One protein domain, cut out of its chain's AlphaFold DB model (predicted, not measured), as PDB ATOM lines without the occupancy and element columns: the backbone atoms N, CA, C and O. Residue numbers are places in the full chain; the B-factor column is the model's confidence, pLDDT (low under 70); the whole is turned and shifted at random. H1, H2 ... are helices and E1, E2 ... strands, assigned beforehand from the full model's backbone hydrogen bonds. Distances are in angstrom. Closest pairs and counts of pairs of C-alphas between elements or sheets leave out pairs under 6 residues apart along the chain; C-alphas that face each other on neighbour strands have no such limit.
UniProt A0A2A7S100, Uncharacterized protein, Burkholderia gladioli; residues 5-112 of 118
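AT A GLANCE: This is residues 5 to 112 of the 118 residues of an uncharacterized protein of Burkholderia gladioli (UniProt A0A2A7S100). Picture a long, twisted antiparallel sheet built along one strand, E5, which runs through most of the length; E4 and then E3 lie on one side of it, while on its other side E6 pairs near one end and the hairpin E7 and E8 at the other, with the short helix H1 beside E5 in the gap between E6 and E7. A separate hairpin, E1 and E2, packs through E2 on E6 and part of E5, and the short helix H2 closes the printed part beside E3. The printed part has 108 residues, with eight named strands and two named helices in the order E1 E2 E3 E4 E5 E6 H1 E7 E8 H2, and its class is mostly strand. The six-stranded sheet is branched and antiparallel in each neighbour pair, as is the two-stranded sheet. The whole is only just compact, close to loose, with a radius of gyration of the C-alphas of 15.7 A, and its outline is elongated, spanning 53 by 27 by 21 A.

IN THESE COORDINATES: Find C-alpha 5 at (49.603, -14.090, 3.486); there E1, residues 5 to 8, begins, and E2 follows over residues 16 to 21, 15.4 A long. E3 takes residues 29 to 36, 21.4 A, and E4 residues 39 to 48, 29.2 A. Look next at C-alpha 55, at (57.212, -5.893, 27.174), where E5 begins; it runs 42.5 A to C-alpha 70 at (40.796, -1.861, -11.776) and bends by 52 degrees at residue 58. E6 covers residues 73 to 78, 16.4 A, and H1 residues 80 to 86, 10.5 A. The strands E7, residues 90 to 94, and E8, residues 97 to 99, are short. H2, residues 106 to 112, is 10.0 A long and ends at C-alpha 112, at (36.097, 3.077, 16.835).

HOW THE PARTS SIT: Begin with E5, which has three neighbours in staggered pairing: E7 over its residues 55 to 59, E4 over 57 to 66 and E6 over 65 to 70. E4 lies on one side of E5, E6 and E7 on the other side. E3, E4, E5 and E6 form a meander, each strand the antiparallel neighbour of the one before. You will find N 44 and O 61 at 2.9 A between E4 and E5, N 68 and O 75 at 2.8 A between E5 and E6, and N 58 and O 91 at 2.9 A between E5 and E7. Farther from E5, N 34 and O 41 are 2.9 A apart in the hairpin E3 and E4, and N 99 and O 92 are 2.8 A apart in the hairpin E7 and E8. H1 is on the sheet at a height of 4.6 A, only just over none of the strands, with 2 of its 7 C-alphas falling on E5; its closest C-alphas to E5 are those of Thr 83 and Ser 63, 5.1 A apart. H2 only grazes the sheet with its residues 106 to 110; the closest C-alphas of E3 and H2 are those of Phe 34 and Ala 106, 7.1 A apart. H1 and H2 are near each other, with 5 pairs of C-alphas within 10 A. E1 and E2 form a hairpin with N 8 and O 16 at 2.8 A. E2 and E6 have 9 pairs of C-alphas within 8 A, the closest being Ile 18 and Phe 76 at 5.2 A, while E1 and E6 are apart. In H2 every O i to N i+4 pair is within hydrogen-bond range, in H1 2 of 3.

THE WHOLE: The two C-alphas farthest apart are those of Lys 72 and Gly 96, 52.8 A. The printed part has no cut and no long link. The mean pLDDT of the printed part is 87.4, and residues 49 to 53, in the link from E4 to E5, are under 70.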
ATOM      1  N   GLN A   5      50.357 -14.494   4.665       88.94
ATOM      2  CA  GLN A   5      49.603 -14.090   3.486       88.94
ATOM      3  C   GLN A   5      48.112 -14.392   3.664       88.94
ATOM      4  O   GLN A   5      47.713 -15.532   3.897       88.94
ATOM      5  N   LEU A   6      47.283 -13.371   3.468       89.12
ATOM      6  CA  LEU A   6      45.832 -13.473   3.513       89.12
ATOM      7  C   LEU A   6      45.281 -13.758   2.115       89.12
ATOM      8  O   LEU A   6      45.597 -13.061   1.142       89.12
ATOM      9  N   ARG A   7      44.437 -14.784   2.018       89.56
ATOM     10  CA  ARG A   7      43.804 -15.225   0.772       89.56
ATOM     11  C   ARG A   7      42.295 -15.345   0.967       89.56
ATOM     12  O   ARG A   7      41.845 -15.835   1.995       89.56
ATOM     13  N   TRP A   8      41.539 -14.912  -0.034       84.69
ATOM     14  CA  TRP A   8      40.086 -15.025  -0.113       84.69
ATOM     15  C   TRP A   8      39.702 -16.075  -1.149       84.69
ATOM     16  O   TRP A   8      40.300 -16.116  -2.223       84.69
ATOM     17  N   LYS A   9      38.680 -16.885  -0.875       84.12
ATOM     18  CA  LYS A   9      38.097 -17.801  -1.857       84.12
ATOM     19  C   LYS A   9      36.584 -17.862  -1.656       84.12
ATOM     20  O   LYS A   9      36.136 -18.212  -0.570       84.12
ATOM     21  N   CYS A  10      35.828 -17.549  -2.704       79.00
ATOM     22  CA  CYS A  10      34.411 -17.898  -2.784       79.00
ATOM     23  C   CYS A  10      34.259 -19.299  -3.386       79.00
ATOM     24  O   CYS A  10      35.100 -19.731  -4.184       79.00
ATOM     25  N   ASP A  11      33.169 -19.984  -3.059       83.56
ATOM     26  CA  ASP A  11      32.850 -21.264  -3.686       83.56
ATOM     27  C   ASP A  11      32.691 -21.103  -5.201       83.56
ATOM     28  O   ASP A  11      32.029 -20.190  -5.690       83.56
ATOM     29  N   GLY A  12      33.373 -21.970  -5.952       80.94
ATOM     30  CA  GLY A  12      33.407 -21.927  -7.416       80.94
ATOM     31  C   GLY A  12      34.287 -20.828  -8.031       80.94
ATOM     32  O   GLY A  12      34.436 -20.808  -9.250       80.94
ATOM     33  N   ALA A  13      34.910 -19.951  -7.234       81.81
ATOM     34  CA  ALA A  13      35.776 -18.879  -7.727       81.81
ATOM     35  C   ALA A  13      37.278 -19.169  -7.508       81.81
ATOM     36  O   ALA A  13      37.649 -19.919  -6.594       81.81
ATOM     37  N   PRO A  14      38.175 -18.550  -8.302       82.31
ATOM     38  CA  PRO A  14      39.607 -18.563  -8.029       82.31
ATOM     39  C   PRO A  14      39.947 -17.919  -6.678       82.31
ATOM     40  O   PRO A  14      39.311 -16.957  -6.248       82.31
ATOM     41  N   THR A  15      40.998 -18.419  -6.027       87.00
ATOM     42  CA  THR A  15      41.548 -17.800  -4.816       87.00
ATOM     43  C   THR A  15      42.215 -16.467  -5.157       87.00
ATOM     44  O   THR A  15      43.081 -16.411  -6.029       87.00
ATOM     45  N   VAL A  16      41.876 -15.408  -4.424       86.94
ATOM     46  CA  VAL A  16      42.415 -14.051  -4.599       86.94
ATOM     47  C   VAL A  16      43.301 -13.683  -3.409       86.94
ATOM     48  O   VAL A  16      42.998 -14.012  -2.262       86.94
ATOM     49  N   LYS A  17      44.416 -12.991  -3.657       89.81
ATOM     50  CA  LYS A  17      45.263 -12.436  -2.591       89.81
ATOM     51  C   LYS A  17      44.597 -11.183  -2.008       89.81
ATOM     52  O   LYS A  17      44.292 -10.259  -2.754       89.81
ATOM     53  N   ILE A  18      44.428 -11.146  -0.687       90.00
ATOM     54  CA  ILE A  18      43.920  -9.971   0.038       90.00
ATOM     55  C   ILE A  18      45.087  -9.052   0.423       90.00
ATOM     56  O   ILE A  18      45.042  -7.843   0.223       90.00
ATOM     57  N   GLY A  19      46.149  -9.635   0.978       88.75
ATOM     58  CA  GLY A  19      47.270  -8.881   1.524       88.75
ATOM     59  C   GLY A  19      48.224  -9.761   2.316       88.75
ATOM     60  O   GLY A  19      48.177 -10.990   2.219       88.75
ATOM     61  N   THR A  20      49.086  -9.121   3.094       88.62
ATOM     62  CA  THR A  20      50.041  -9.773   3.990       88.62
ATOM     63  C   THR A  20      49.973  -9.083   5.349       88.62
ATOM     64  O   THR A  20      49.842  -7.862   5.406       88.62
ATOM     65  N   ILE A  21      50.037  -9.865   6.422       87.94
ATOM     66  CA  ILE A  21      50.272  -9.388   7.783       87.94
ATOM     67  C   ILE A  21      51.723  -9.723   8.125       87.94
ATOM     68  O   ILE A  21      52.095 -10.897   8.151       87.94
ATOM     69  N   GLU A  22      52.531  -8.686   8.316       85.31
ATOM     70  CA  GLU A  22      53.962  -8.811   8.601       85.31
ATOM     71  C   GLU A  22      54.194  -9.403   9.986       85.31
ATOM     72  O   GLU A  22      53.455  -9.123  10.928       85.31
ATOM     73  N   ALA A  23      55.216 -10.233  10.126       81.31
ATOM     74  CA  ALA A  23      55.564 -10.792  11.418       81.31
ATOM     75  C   ALA A  23      56.215  -9.725  12.339       81.31
ATOM     76  O   ALA A  23      56.976  -8.878  11.881       81.31
ATOM     77  N   GLN A  24      55.960  -9.798  13.655       75.69
ATOM     78  CA  GLN A  24      56.468  -8.867  14.685       75.69
ATOM     79  C   GLN A  24      57.127  -9.662  15.830       75.69
ATOM     80  O   GLN A  24      56.453 -10.095  16.758       75.69
ATOM     81  N   GLY A  25      58.420  -9.986  15.727       71.50
ATOM     82  CA  GLY A  25      59.128 -10.986  16.556       71.50
ATOM     83  C   GLY A  25      58.681 -12.454  16.375       71.50
ATOM     84  O   GLY A  25      59.509 -13.362  16.391       71.50
ATOM     85  N   GLY A  26      57.387 -12.692  16.138       77.56
ATOM     86  CA  GLY A  26      56.769 -14.004  15.927       77.56
ATOM     87  C   GLY A  26      55.732 -14.009  14.799       77.56
ATOM     88  O   GLY A  26      55.438 -12.976  14.192       77.56
ATOM     89  N   GLY A  27      55.186 -15.188  14.497       83.69
ATOM     90  CA  GLY A  27      54.095 -15.320  13.527       83.69
ATOM     91  C   GLY A  27      52.775 -14.782  14.097       83.69
ATOM     92  O   GLY A  27      52.483 -15.057  15.263       83.69
ATOM     93  N   PRO A  28      51.980 -14.034  13.314       89.69
ATOM     94  CA  PRO A  28      50.669 -13.578  13.757       89.69
ATOM     95  C   PRO A  28      49.685 -14.738  13.929       89.69
ATOM     96  O   PRO A  28      49.677 -15.707  13.173       89.69
ATOM     97  N   GLU A  29      48.779 -14.581  14.882       91.38
ATOM     98  CA  GLU A  29      47.535 -15.328  14.990       91.38
ATOM     99  C   GLU A  29      46.390 -14.441  14.493       91.38
ATOM    100  O   GLU A  29      46.171 -13.343  15.010       91.38
ATOM    101  N   ILE A  30      45.629 -14.909  13.501       92.00
ATOM    102  CA  ILE A  30      44.421 -14.207  13.057       92.00
ATOM    103  C   ILE A  30      43.302 -14.482  14.059       92.00
ATOM    104  O   ILE A  30      42.707 -15.556  14.066       92.00
ATOM    105  N   VAL A  31      43.009 -13.490  14.894       93.50
ATOM    106  CA  VAL A  31      41.984 -13.582  15.940       93.50
ATOM    107  C   VAL A  31      40.592 -13.423  15.342       93.50
ATOM    108  O   VAL A  31      39.641 -14.078  15.766       93.50
ATOM    109  N   MET A  32      40.448 -12.516  14.374       93.06
ATOM    110  CA  MET A  32      39.147 -12.188  13.806       93.06
ATOM    111  C   MET A  32      39.266 -11.601  12.407       93.06
ATOM    112  O   MET A  32      40.165 -10.813  12.121       93.06
ATOM    113  N   VAL A  33      38.283 -11.922  11.567       92.94
ATOM    114  CA  VAL A  33      38.051 -11.275  10.276       92.94
ATOM    115  C   VAL A  33      36.595 -10.839  10.214       92.94
ATOM    116  O   VAL A  33      35.702 -11.598  10.592       92.94
ATOM    117  N   PHE A  34      36.330  -9.623   9.746       91.25
ATOM    118  CA  PHE A  34      34.968  -9.197   9.444       91.25
ATOM    119  C   PHE A  34      34.919  -8.238   8.260       91.25
ATOM    120  O   PHE A  34      35.907  -7.605   7.895       91.25
ATOM    121  N   TYR A  35      33.731  -8.134   7.671       88.50
ATOM    122  CA  TYR A  35      33.528  -7.501   6.375       88.50
ATOM    123  C   TYR A  35      32.656  -6.254   6.489       88.50
ATOM    124  O   TYR A  35      31.777  -6.152   7.356       88.50
ATOM    125  N   ARG A  36      32.907  -5.315   5.583       87.19
ATOM    126  CA  ARG A  36      32.101  -4.132   5.267       87.19
ATOM    127  C   ARG A  36      31.930  -4.070   3.744       87.19
ATOM    128  O   ARG A  36      32.623  -4.809   3.042       87.19
ATOM    129  N   PRO A  37      31.037  -3.221   3.206       86.56
ATOM    130  CA  PRO A  37      30.986  -2.996   1.766       86.56
ATOM    131  C   PRO A  37      32.383  -2.665   1.231       86.56
ATOM    132  O   PRO A  37      33.003  -1.703   1.675       86.56
ATOM    133  N   ASN A  38      32.881  -3.500   0.319       87.38
ATOM    134  CA  ASN A  38      34.194  -3.383  -0.317       87.38
ATOM    135  C   ASN A  38      35.403  -3.378   0.636       87.38
ATOM    136  O   ASN A  38      36.482  -2.978   0.218       87.38
ATOM    137  N   GLU A  39      35.281  -3.824   1.889       91.75
ATOM    138  CA  GLU A  39      36.407  -3.841   2.831       91.75
ATOM    139  C   GLU A  39      36.440  -5.103   3.698       91.75
ATOM    140  O   GLU A  39      35.419  -5.587   4.192       91.75
ATOM    141  N   ILE A  40      37.651  -5.604   3.926       93.38
ATOM    142  CA  ILE A  40      37.966  -6.692   4.847       93.38
ATOM    143  C   ILE A  40      38.804  -6.114   5.982       93.38
ATOM    144  O   ILE A  40      39.832  -5.483   5.745       93.38
ATOM    145  N   LEU A  41      38.372  -6.350   7.215       94.44
ATOM    146  CA  LEU A  41      39.078  -5.954   8.423       94.44
ATOM    147  C   LEU A  41      39.569  -7.199   9.155       94.44
ATOM    148  O   LEU A  41      38.822  -8.162   9.331       94.44
ATOM    149  N   VAL A  42      40.827  -7.167   9.582       95.00
ATOM    150  CA  VAL A  42      41.524  -8.291  10.209       95.00
ATOM    151  C   VAL A  42      42.122  -7.833  11.527       95.00
ATOM    152  O   VAL A  42      42.851  -6.846  11.556       95.00
ATOM    153  N   LEU A  43      41.826  -8.552  12.606       95.50
ATOM    154  CA  LEU A  43      42.512  -8.425  13.888       95.50
ATOM    155  C   LEU A  43      43.534  -9.557  13.997       95.50
ATOM    156  O   LEU A  43      43.158 -10.731  14.032       95.50
ATOM    157  N   ALA A  44      44.808  -9.192  14.066       94.31
ATOM    158  CA  ALA A  44      45.914 -10.103  14.317       94.31
ATOM    159  C   ALA A  44      46.460  -9.908  15.738       94.31
ATOM    160  O   ALA A  44      46.371  -8.811  16.295       94.31
ATOM    161  N   ARG A  45      47.014 -10.978  16.307       93.25
ATOM    162  CA  ARG A  45      47.669 -11.011  17.614       93.25
ATOM    163  C   ARG A  45      49.047 -11.647  17.504       93.25
ATOM    164  O   ARG A  45      49.195 -12.681  16.863       93.25
ATOM    165  N   TRP A  46      50.013 -11.094  18.220       91.50
ATOM    166  CA  TRP A  46      51.318 -11.690  18.470       91.50
ATOM    167  C   TRP A  46      51.466 -11.857  19.971       91.50
ATOM    168  O   TRP A  46      51.284 -10.899  20.720       91.50
ATOM    169  N   ARG A  47      51.773 -13.074  20.410       87.50
ATOM    170  CA  ARG A  47      52.056 -13.338  21.819       87.50
ATOM    171  C   ARG A  47      53.524 -13.033  22.082       87.50
ATOM    172  O   ARG A  47      54.379 -13.530  21.353       87.50
ATOM    173  N   SER A  48      53.801 -12.238  23.108       77.94
ATOM    174  CA  SER A  48      55.142 -12.041  23.654       77.94
ATOM    175  C   SER A  48      55.227 -12.767  24.992       77.94
ATOM    176  O   SER A  48      54.776 -12.270  26.025       77.94
ATOM    177  N   ASP A  49      55.788 -13.971  24.961       67.50
ATOM    178  CA  ASP A  49      56.125 -14.789  26.128       67.50
ATOM    179  C   ASP A  49      57.604 -14.653  26.533       67.50
ATOM    180  O   ASP A  49      58.087 -15.365  27.415       67.50
ATOM    181  N   ALA A  50      58.332 -13.709  25.927       63.16
ATOM    182  CA  ALA A  50      59.734 -13.477  26.230       63.16
ATOM    183  C   ALA A  50      59.907 -12.946  27.664       63.16
ATOM    184  O   ALA A  50      59.548 -11.815  27.990       63.16
ATOM    185  N   VAL A  51      60.507 -13.774  28.521       56.50
ATOM    186  CA  VAL A  51      60.789 -13.479  29.939       56.50
ATOM    187  C   VAL A  51      61.819 -12.346  30.109       56.50
ATOM    188  O   VAL A  51      61.912 -11.763  31.182       56.50
ATOM    189  N   SER A  52      62.568 -11.998  29.058       58.09
ATOM    190  CA  SER A  52      63.643 -10.994  29.080       58.09
ATOM    191  C   SER A  52      63.327  -9.691  28.333       58.09
ATOM    192  O   SER A  52      64.250  -8.927  28.064       58.09
ATOM    193  N   ALA A  53      62.081  -9.467  27.912       65.25
ATOM    194  CA  ALA A  53      61.698  -8.268  27.171       65.25
ATOM    195  C   ALA A  53      61.071  -7.219  28.099       65.25
ATOM    196  O   ALA A  53      60.304  -7.568  28.991       65.25
ATOM    197  N   ASP A  54      61.311  -5.934  27.823       72.12
ATOM    198  CA  ASP A  54      60.660  -4.803  28.513       72.12
ATOM    199  C   ASP A  54      59.125  -4.773  28.308       72.12
ATOM    200  O   ASP A  54      58.397  -4.011  28.952       72.12
ATOM    201  N   PHE A  55      58.621  -5.643  27.423       78.88
ATOM    202  CA  PHE A  55      57.212  -5.893  27.174       78.88
ATOM    203  C   PHE A  55      56.822  -7.355  27.443       78.88
ATOM    204  O   PHE A  55      57.310  -8.279  26.786       78.88
ATOM    205  N   HIS A  56      55.838  -7.544  28.322       84.38
ATOM    206  CA  HIS A  56      55.179  -8.827  28.569       84.38
ATOM    207  C   HIS A  56      53.692  -8.728  28.239       84.38
ATOM    208  O   HIS A  56      52.958  -7.980  28.891       84.38
ATOM    209  N   GLY A  57      53.221  -9.514  27.273       87.88
ATOM    210  CA  GLY A  57      51.813  -9.521  26.892       87.88
ATOM    211  C   GLY A  57      51.585  -9.803  25.416       87.88
ATOM    212  O   GLY A  57      52.401 -10.424  24.744       87.88
ATOM    213  N   ASP A  58      50.451  -9.336  24.917       91.06
ATOM    214  CA  ASP A  58      50.041  -9.507  23.532       91.06
ATOM    215  C   ASP A  58      50.168  -8.180  22.777       91.06
ATOM    216  O   ASP A  58      49.774  -7.122  23.269       91.06
ATOM    217  N   PHE A  59      50.655  -8.239  21.544       91.12
ATOM    218  CA  PHE A  59      50.552  -7.140  20.593       91.12
ATOM    219  C   PHE A  59      49.392  -7.421  19.638       91.12
ATOM    220  O   PHE A  59      49.278  -8.526  19.107       91.12
ATOM    221  N   TYR A  60      48.519  -6.442  19.419       93.50
ATOM    222  CA  TYR A  60      47.370  -6.549  18.522       93.50
ATOM    223  C   TYR A  60      47.469  -5.556  17.369       93.50
ATOM    224  O   TYR A  60      47.844  -4.406  17.553       93.50
ATOM    225  N   GLN A  61      47.026  -5.953  16.179       94.44
ATOM    226  CA  GLN A  61      46.928  -5.041  15.044       94.44
ATOM    227  C   GLN A  61      45.595  -5.216  14.336       94.44
ATOM    228  O   GLN A  61      45.200  -6.333  14.003       94.44
ATOM    229  N   VAL A  62      44.927  -4.097  14.058       95.06
ATOM    230  CA  VAL A  62      43.774  -4.061  13.157       95.06
ATOM    231  C   VAL A  62      44.252  -3.596  11.789       95.06
ATOM    232  O   VAL A  62      44.738  -2.480  11.650       95.06
ATOM    233  N   SER A  63      44.098  -4.431  10.770       94.94
ATOM    234  CA  SER A  63      44.449  -4.111   9.386       94.94
ATOM    235  C   SER A  63      43.204  -4.076   8.516       94.94
ATOM    236  O   SER A  63      42.313  -4.912   8.665       94.94
ATOM    237  N   GLY A  64      43.145  -3.108   7.603       94.50
ATOM    238  CA  GLY A  64      42.062  -2.991   6.634       94.50
ATOM    239  C   GLY A  64      42.537  -3.187   5.207       94.50
ATOM    240  O   GLY A  64      43.617  -2.725   4.844       94.50
ATOM    241  N   PHE A  65      41.712  -3.854   4.409       94.62
ATOM    242  CA  PHE A  65      41.949  -4.123   2.998       94.62
ATOM    243  C   PHE A  65      40.707  -3.752   2.200       94.62
ATOM    244  O   PHE A  65      39.644  -4.334   2.409       94.62
ATOM    245  N   ARG A  66      40.833  -2.794   1.286       93.31
ATOM    246  CA  ARG A  66      39.749  -2.334   0.423       93.31
ATOM    247  C   ARG A  66      39.810  -3.034  -0.921       93.31
ATOM    248  O   ARG A  66      40.874  -3.120  -1.530       93.31
ATOM    249  N   LEU A  67      38.665  -3.529  -1.362       90.75
ATOM    250  CA  LEU A  67      38.439  -4.010  -2.708       90.75
ATOM    251  C   LEU A  67      38.411  -2.814  -3.660       90.75
ATOM    252  O   LEU A  67      37.601  -1.900  -3.509       90.75
ATOM    253  N   GLU A  68      39.286  -2.849  -4.651       89.19
ATOM    254  CA  GLU A  68      39.321  -1.920  -5.767       89.19
ATOM    255  C   GLU A  68      39.161  -2.700  -7.070       89.19
ATOM    256  O   GLU A  68      39.879  -3.673  -7.333       89.19
ATOM    257  N   GLU A  69      38.222  -2.255  -7.899       83.31
ATOM    258  CA  GLU A  69      38.068  -2.747  -9.261       83.31
ATOM    259  C   GLU A  69      38.922  -1.891 -10.192       83.31
ATOM    260  O   GLU A  69      38.660  -0.706 -10.403       83.31
ATOM    261  N   VAL A  70      39.971  -2.493 -10.747       75.25
ATOM    262  CA  VAL A  70      40.796  -1.861 -11.776       75.25
ATOM    263  C   VAL A  70      40.456  -2.537 -13.099       75.25
ATOM    264  O   VAL A  70      40.923  -3.635 -13.409       75.25
ATOM    265  N   GLY A  71      39.569  -1.907 -13.871       78.44
ATOM    266  CA  GLY A  71      39.041  -2.482 -15.110       78.44
ATOM    267  C   GLY A  71      38.177  -3.717 -14.842       78.44
ATOM    268  O   GLY A  71      37.138  -3.614 -14.204       78.44
ATOM    269  N   LYS A  72      38.596  -4.891 -15.340       74.75
ATOM    270  CA  LYS A  72      37.903  -6.180 -15.117       74.75
ATOM    271  C   LYS A  72      38.506  -7.013 -13.978       74.75
ATOM    272  O   LYS A  72      38.139  -8.176 -13.822       74.75
ATOM    273  N   GLN A  73      39.460  -6.466 -13.222       77.94
ATOM    274  CA  GLN A  73      40.176  -7.203 -12.186       77.94
ATOM    275  C   GLN A  73      39.909  -6.615 -10.799       77.94
ATOM    276  O   GLN A  73      40.198  -5.452 -10.525       77.94
ATOM    277  N   ALA A  74      39.383  -7.462  -9.916       80.75
ATOM    278  CA  ALA A  74      39.237  -7.187  -8.496       80.75
ATOM    279  C   ALA A  74      40.590  -7.353  -7.788       80.75
ATOM    280  O   ALA A  74      41.204  -8.423  -7.845       80.75
ATOM    281  N   THR A  75      41.052  -6.306  -7.109       87.62
ATOM    282  CA  THR A  75      42.277  -6.332  -6.297       87.62
ATOM    283  C   THR A  75      42.005  -5.783  -4.906       87.62
ATOM    284  O   THR A  75      41.134  -4.940  -4.730       87.62
ATOM    285  N   PHE A  76      42.742  -6.255  -3.905       90.62
ATOM    286  CA  PHE A  76      42.680  -5.696  -2.558       90.62
ATOM    287  C   PHE A  76      43.898  -4.814  -2.302       90.62
ATOM    288  O   PHE A  76      45.029  -5.205  -2.602       90.62
ATOM    289  N   LYS A  77      43.672  -3.640  -1.713       91.94
ATOM    290  CA  LYS A  77      44.729  -2.743  -1.245       91.94
ATOM    291  C   LYS A  77      44.620  -2.518   0.249       91.94
ATOM    292  O   LYS A  77      43.526  -2.340   0.777       91.94
ATOM    293  N   ALA A  78      45.761  -2.506   0.930       93.06
ATOM    294  CA  ALA A  78      45.806  -2.127   2.334       93.06
ATOM    295  C   ALA A  78      45.299  -0.687   2.512       93.06
ATOM    296  O   ALA A  78      45.533   0.170   1.661       93.06
ATOM    297  N   VAL A  79      44.637  -0.424   3.635       93.12
ATOM    298  CA  VAL A  79      44.148   0.898   4.037       93.12
ATOM    299  C   VAL A  79      44.938   1.332   5.276       93.12
ATOM    300  O   VAL A  79      44.505   1.064   6.398       93.12
ATOM    301  N   PRO A  80      46.100   2.000   5.125       92.31
ATOM    302  CA  PRO A  80      46.971   2.338   6.257       92.31
ATOM    303  C   PRO A  80      46.289   3.214   7.314       92.31
ATOM    304  O   PRO A  80      46.627   3.144   8.494       92.31
ATOM    305  N   ALA A  81      45.297   4.009   6.900       91.62
ATOM    306  CA  ALA A  81      44.485   4.821   7.799       91.62
ATOM    307  C   ALA A  81      43.743   3.975   8.849       91.62
ATOM    308  O   ALA A  81      43.611   4.418   9.987       91.62
ATOM    309  N   VAL A  82      43.320   2.753   8.497       92.06
ATOM    310  CA  VAL A  82      42.726   1.813   9.455       92.06
ATOM    311  C   VAL A  82      43.771   1.411  10.482       92.06
ATOM    312  O   VAL A  82      43.552   1.648  11.659       92.06
ATOM    313  N   THR A  83      44.930   0.892  10.072       91.75
ATOM    314  CA  THR A  83      45.975   0.476  11.024       91.75
ATOM    315  C   THR A  83      46.369   1.616  11.965       91.75
ATOM    316  O   THR A  83      46.365   1.456  13.185       91.75
ATOM    317  N   LYS A  84      46.591   2.815  11.415       91.56
ATOM    318  CA  LYS A  84      46.945   4.009  12.194       91.56
ATOM    319  C   LYS A  84      45.861   4.421  13.200       91.56
ATOM    320  O   LYS A  84      46.184   4.937  14.264       91.56
ATOM    321  N   ALA A  85      44.584   4.196  12.895       91.50
ATOM    322  CA  ALA A  85      43.467   4.561  13.768       91.50
ATOM    323  C   ALA A  85      43.413   3.774  15.093       91.50
ATOM    324  O   ALA A  85      42.775   4.238  16.054       91.50
ATOM    325  N   PHE A  86      44.054   2.601  15.135       92.62
ATOM    326  CA  PHE A  86      44.055   1.683  16.276       92.62
ATOM    327  C   PHE A  86      45.331   1.747  17.129       92.62
ATOM    328  O   PHE A  86      45.273   1.349  18.291       92.62
ATOM    329  N   GLY A  87      46.418   2.328  16.612       88.50
ATOM    330  CA  GLY A  87      47.661   2.550  17.359       88.50
ATOM    331  C   GLY A  87      48.446   1.270  17.659       88.50
ATOM    332  O   GLY A  87      48.208   0.227  17.054       88.50
ATOM    333  N   ASP A  88      49.368   1.367  18.618       79.81
ATOM    334  CA  ASP A  88      50.474   0.417  18.809       79.81
ATOM    335  C   ASP A  88      50.107  -0.884  19.539       79.81
ATOM    336  O   ASP A  88      50.983  -1.563  20.053       79.81
ATOM    337  N   GLY A  89      48.830  -1.265  19.609       91.12
ATOM    338  CA  GLY A  89      48.455  -2.665  19.852       91.12
ATOM    339  C   GLY A  89      48.758  -3.303  21.211       91.12
ATOM    340  O   GLY A  89      48.275  -4.407  21.458       91.12
ATOM    341  N   TYR A  90      49.556  -2.666  22.068       91.12
ATOM    342  CA  TYR A  90      50.094  -3.271  23.280       91.12
ATOM    343  C   TYR A  90      48.999  -3.590  24.296       91.12
ATOM    344  O   TYR A  90      48.204  -2.733  24.690       91.12
ATOM    345  N   ASP A  91      49.006  -4.826  24.774       92.31
ATOM    346  CA  ASP A  91      48.132  -5.301  25.832       92.31
ATOM    347  C   ASP A  91      48.927  -6.150  26.820       92.31
ATOM    348  O   ASP A  91      49.298  -7.288  26.536       92.31
ATOM    349  N   GLY A  92      49.227  -5.582  27.983       91.06
ATOM    350  CA  GLY A  92      50.109  -6.222  28.945       91.06
ATOM    351  C   GLY A  92      50.870  -5.224  29.798       91.06
ATOM    352  O   GLY A  92      50.337  -4.184  30.190       91.06
ATOM    353  N   LEU A  93      52.109  -5.568  30.120       89.81
ATOM    354  CA  LEU A  93      53.039  -4.736  30.865       89.81
ATOM    355  C   LEU A  93      54.112  -4.229  29.900       89.81
ATOM    356  O   LEU A  93      54.827  -5.037  29.324       89.81
ATOM    357  N   LEU A  94      54.208  -2.915  29.733       87.00
ATOM    358  CA  LEU A  94      55.213  -2.240  28.913       87.00
ATOM    359  C   LEU A  94      55.984  -1.276  29.815       87.00
ATOM    360  O   LEU A  94      55.364  -0.408  30.434       87.00
ATOM    361  N   ASP A  95      57.298  -1.456  29.942       85.88
ATOM    362  CA  ASP A  95      58.167  -0.646  30.811       85.88
ATOM    363  C   ASP A  95      57.639  -0.549  32.258       85.88
ATOM    364  O   ASP A  95      57.587   0.516  32.882       85.88
ATOM    365  N   GLY A  96      57.134  -1.670  32.784       85.69
ATOM    366  CA  GLY A  96      56.537  -1.747  34.122       85.69
ATOM    367  C   GLY A  96      55.165  -1.073  34.266       85.69
ATOM    368  O   GLY A  96      54.579  -1.104  35.350       85.69
ATOM    369  N   ARG A  97      54.604  -0.493  33.197       89.19
ATOM    370  CA  ARG A  97      53.265   0.110  33.187       89.19
ATOM    371  C   ARG A  97      52.264  -0.808  32.512       89.19
ATOM    372  O   ARG A  97      52.517  -1.365  31.449       89.19
ATOM    373  N   ARG A  98      51.085  -0.947  33.120       90.50
ATOM    374  CA  ARG A  98      50.008  -1.726  32.512       90.50
ATOM    375  C   ARG A  98      49.373  -0.933  31.374       90.50
ATOM    376  O   ARG A  98      48.851   0.154  31.601       90.50
ATOM    377  N   VAL A  99      49.393  -1.504  30.177       92.19
ATOM    378  CA  VAL A  99      48.747  -0.979  28.971       92.19
ATOM    379  C   VAL A  99      47.664  -1.963  28.541       92.19
ATOM    380  O   VAL A  99      47.763  -3.170  28.771       92.19
ATOM    381  N   THR A 100      46.576  -1.459  27.976       93.19
ATOM    382  CA  THR A 100      45.466  -2.290  27.506       93.19
ATOM    383  C   THR A 100      45.059  -1.845  26.119       93.19
ATOM    384  O   THR A 100      44.775  -0.667  25.899       93.19
ATOM    385  N   PHE A 101      44.966  -2.807  25.209       94.50
ATOM    386  CA  PHE A 101      44.427  -2.605  23.883       94.50
ATOM    387  C   PHE A 101      42.908  -2.829  23.926       94.50
ATOM    388  O   PHE A 101      42.447  -3.953  24.149       94.50
ATOM    389  N   PRO A 102      42.080  -1.790  23.721       93.50
ATOM    390  CA  PRO A 102      40.646  -1.899  23.982       93.50
ATOM    391  C   PRO A 102      39.866  -2.572  22.838       93.50
ATOM    392  O   PRO A 102      38.678  -2.857  22.990       93.50
ATOM    393  N   TYR A 103      40.497  -2.834  21.687       94.69
ATOM    394  CA  TYR A 103      39.800  -3.223  20.455       94.69
ATOM    395  C   TYR A 103      39.912  -4.720  20.135       94.69
ATOM    396  O   TYR A 103      40.379  -5.116  19.070       94.69
ATOM    397  N   LYS A 104      39.474  -5.574  21.065       90.12
ATOM    398  CA  LYS A 104      39.654  -7.040  20.983       90.12
ATOM    399  C   LYS A 104      38.542  -7.793  20.241       90.12
ATOM    400  O   LYS A 104      38.566  -9.017  20.169       90.12
ATOM    401  N   ASN A 105      37.527  -7.095  19.727       90.81
ATOM    402  CA  ASN A 105      36.388  -7.727  19.052       90.81
ATOM    403  C   ASN A 105      35.735  -6.821  17.994       90.81
ATOM    404  O   ASN A 105      35.931  -5.606  17.983       90.81
ATOM    405  N   ALA A 106      34.883  -7.401  17.144       90.38
ATOM    406  CA  ALA A 106      34.218  -6.680  16.060       90.38
ATOM    407  C   ALA A 106      33.407  -5.467  16.542       90.38
ATOM    408  O   ALA A 106      33.378  -4.451  15.852       90.38
ATOM    409  N   ALA A 107      32.747  -5.540  17.703       92.38
ATOM    410  CA  ALA A 107      31.923  -4.440  18.209       92.38
ATOM    411  C   ALA A 107      32.775  -3.214  18.577       92.38
ATOM    412  O   ALA A 107      32.484  -2.098  18.135       92.38
ATOM    413  N   SER A 108      33.865  -3.430  19.316       94.06
ATOM    414  CA  SER A 108      34.822  -2.382  19.695       94.06
ATOM    415  C   SER A 108      35.494  -1.746  18.468       94.06
ATOM    416  O   SER A 108      35.517  -0.521  18.343       94.06
ATOM    417  N   ILE A 109      35.929  -2.562  17.498       93.81
ATOM    418  CA  ILE A 109      36.542  -2.092  16.246       93.81
ATOM    419  C   ILE A 109      35.529  -1.293  15.410       93.81
ATOM    420  O   ILE A 109      35.832  -0.196  14.939       93.81
ATOM    421  N   ARG A 110      34.292  -1.789  15.262       92.25
ATOM    422  CA  ARG A 110      33.227  -1.076  14.533       92.25
ATOM    423  C   ARG A 110      32.908   0.273  15.168       92.25
ATOM    424  O   ARG A 110      32.701   1.230  14.430       92.25
ATOM    425  N   THR A 111      32.862   0.341  16.495       93.69
ATOM    426  CA  THR A 111      32.583   1.580  17.235       93.69
ATOM    427  C   THR A 111      33.676   2.615  16.994       93.69
ATOM    428  O   THR A 111      33.374   3.756  16.651       93.69
ATOM    429  N   ARG A 112      34.947   2.201  17.082       93.94
ATOM    430  CA  ARG A 112      36.097   3.077  16.835       93.94
ATOM    431  C   ARG A 112      36.111   3.640  15.420       93.94
ATOM    432  O   ARG A 112      36.290   4.838  15.253       93.94
TER     433      ARG A 112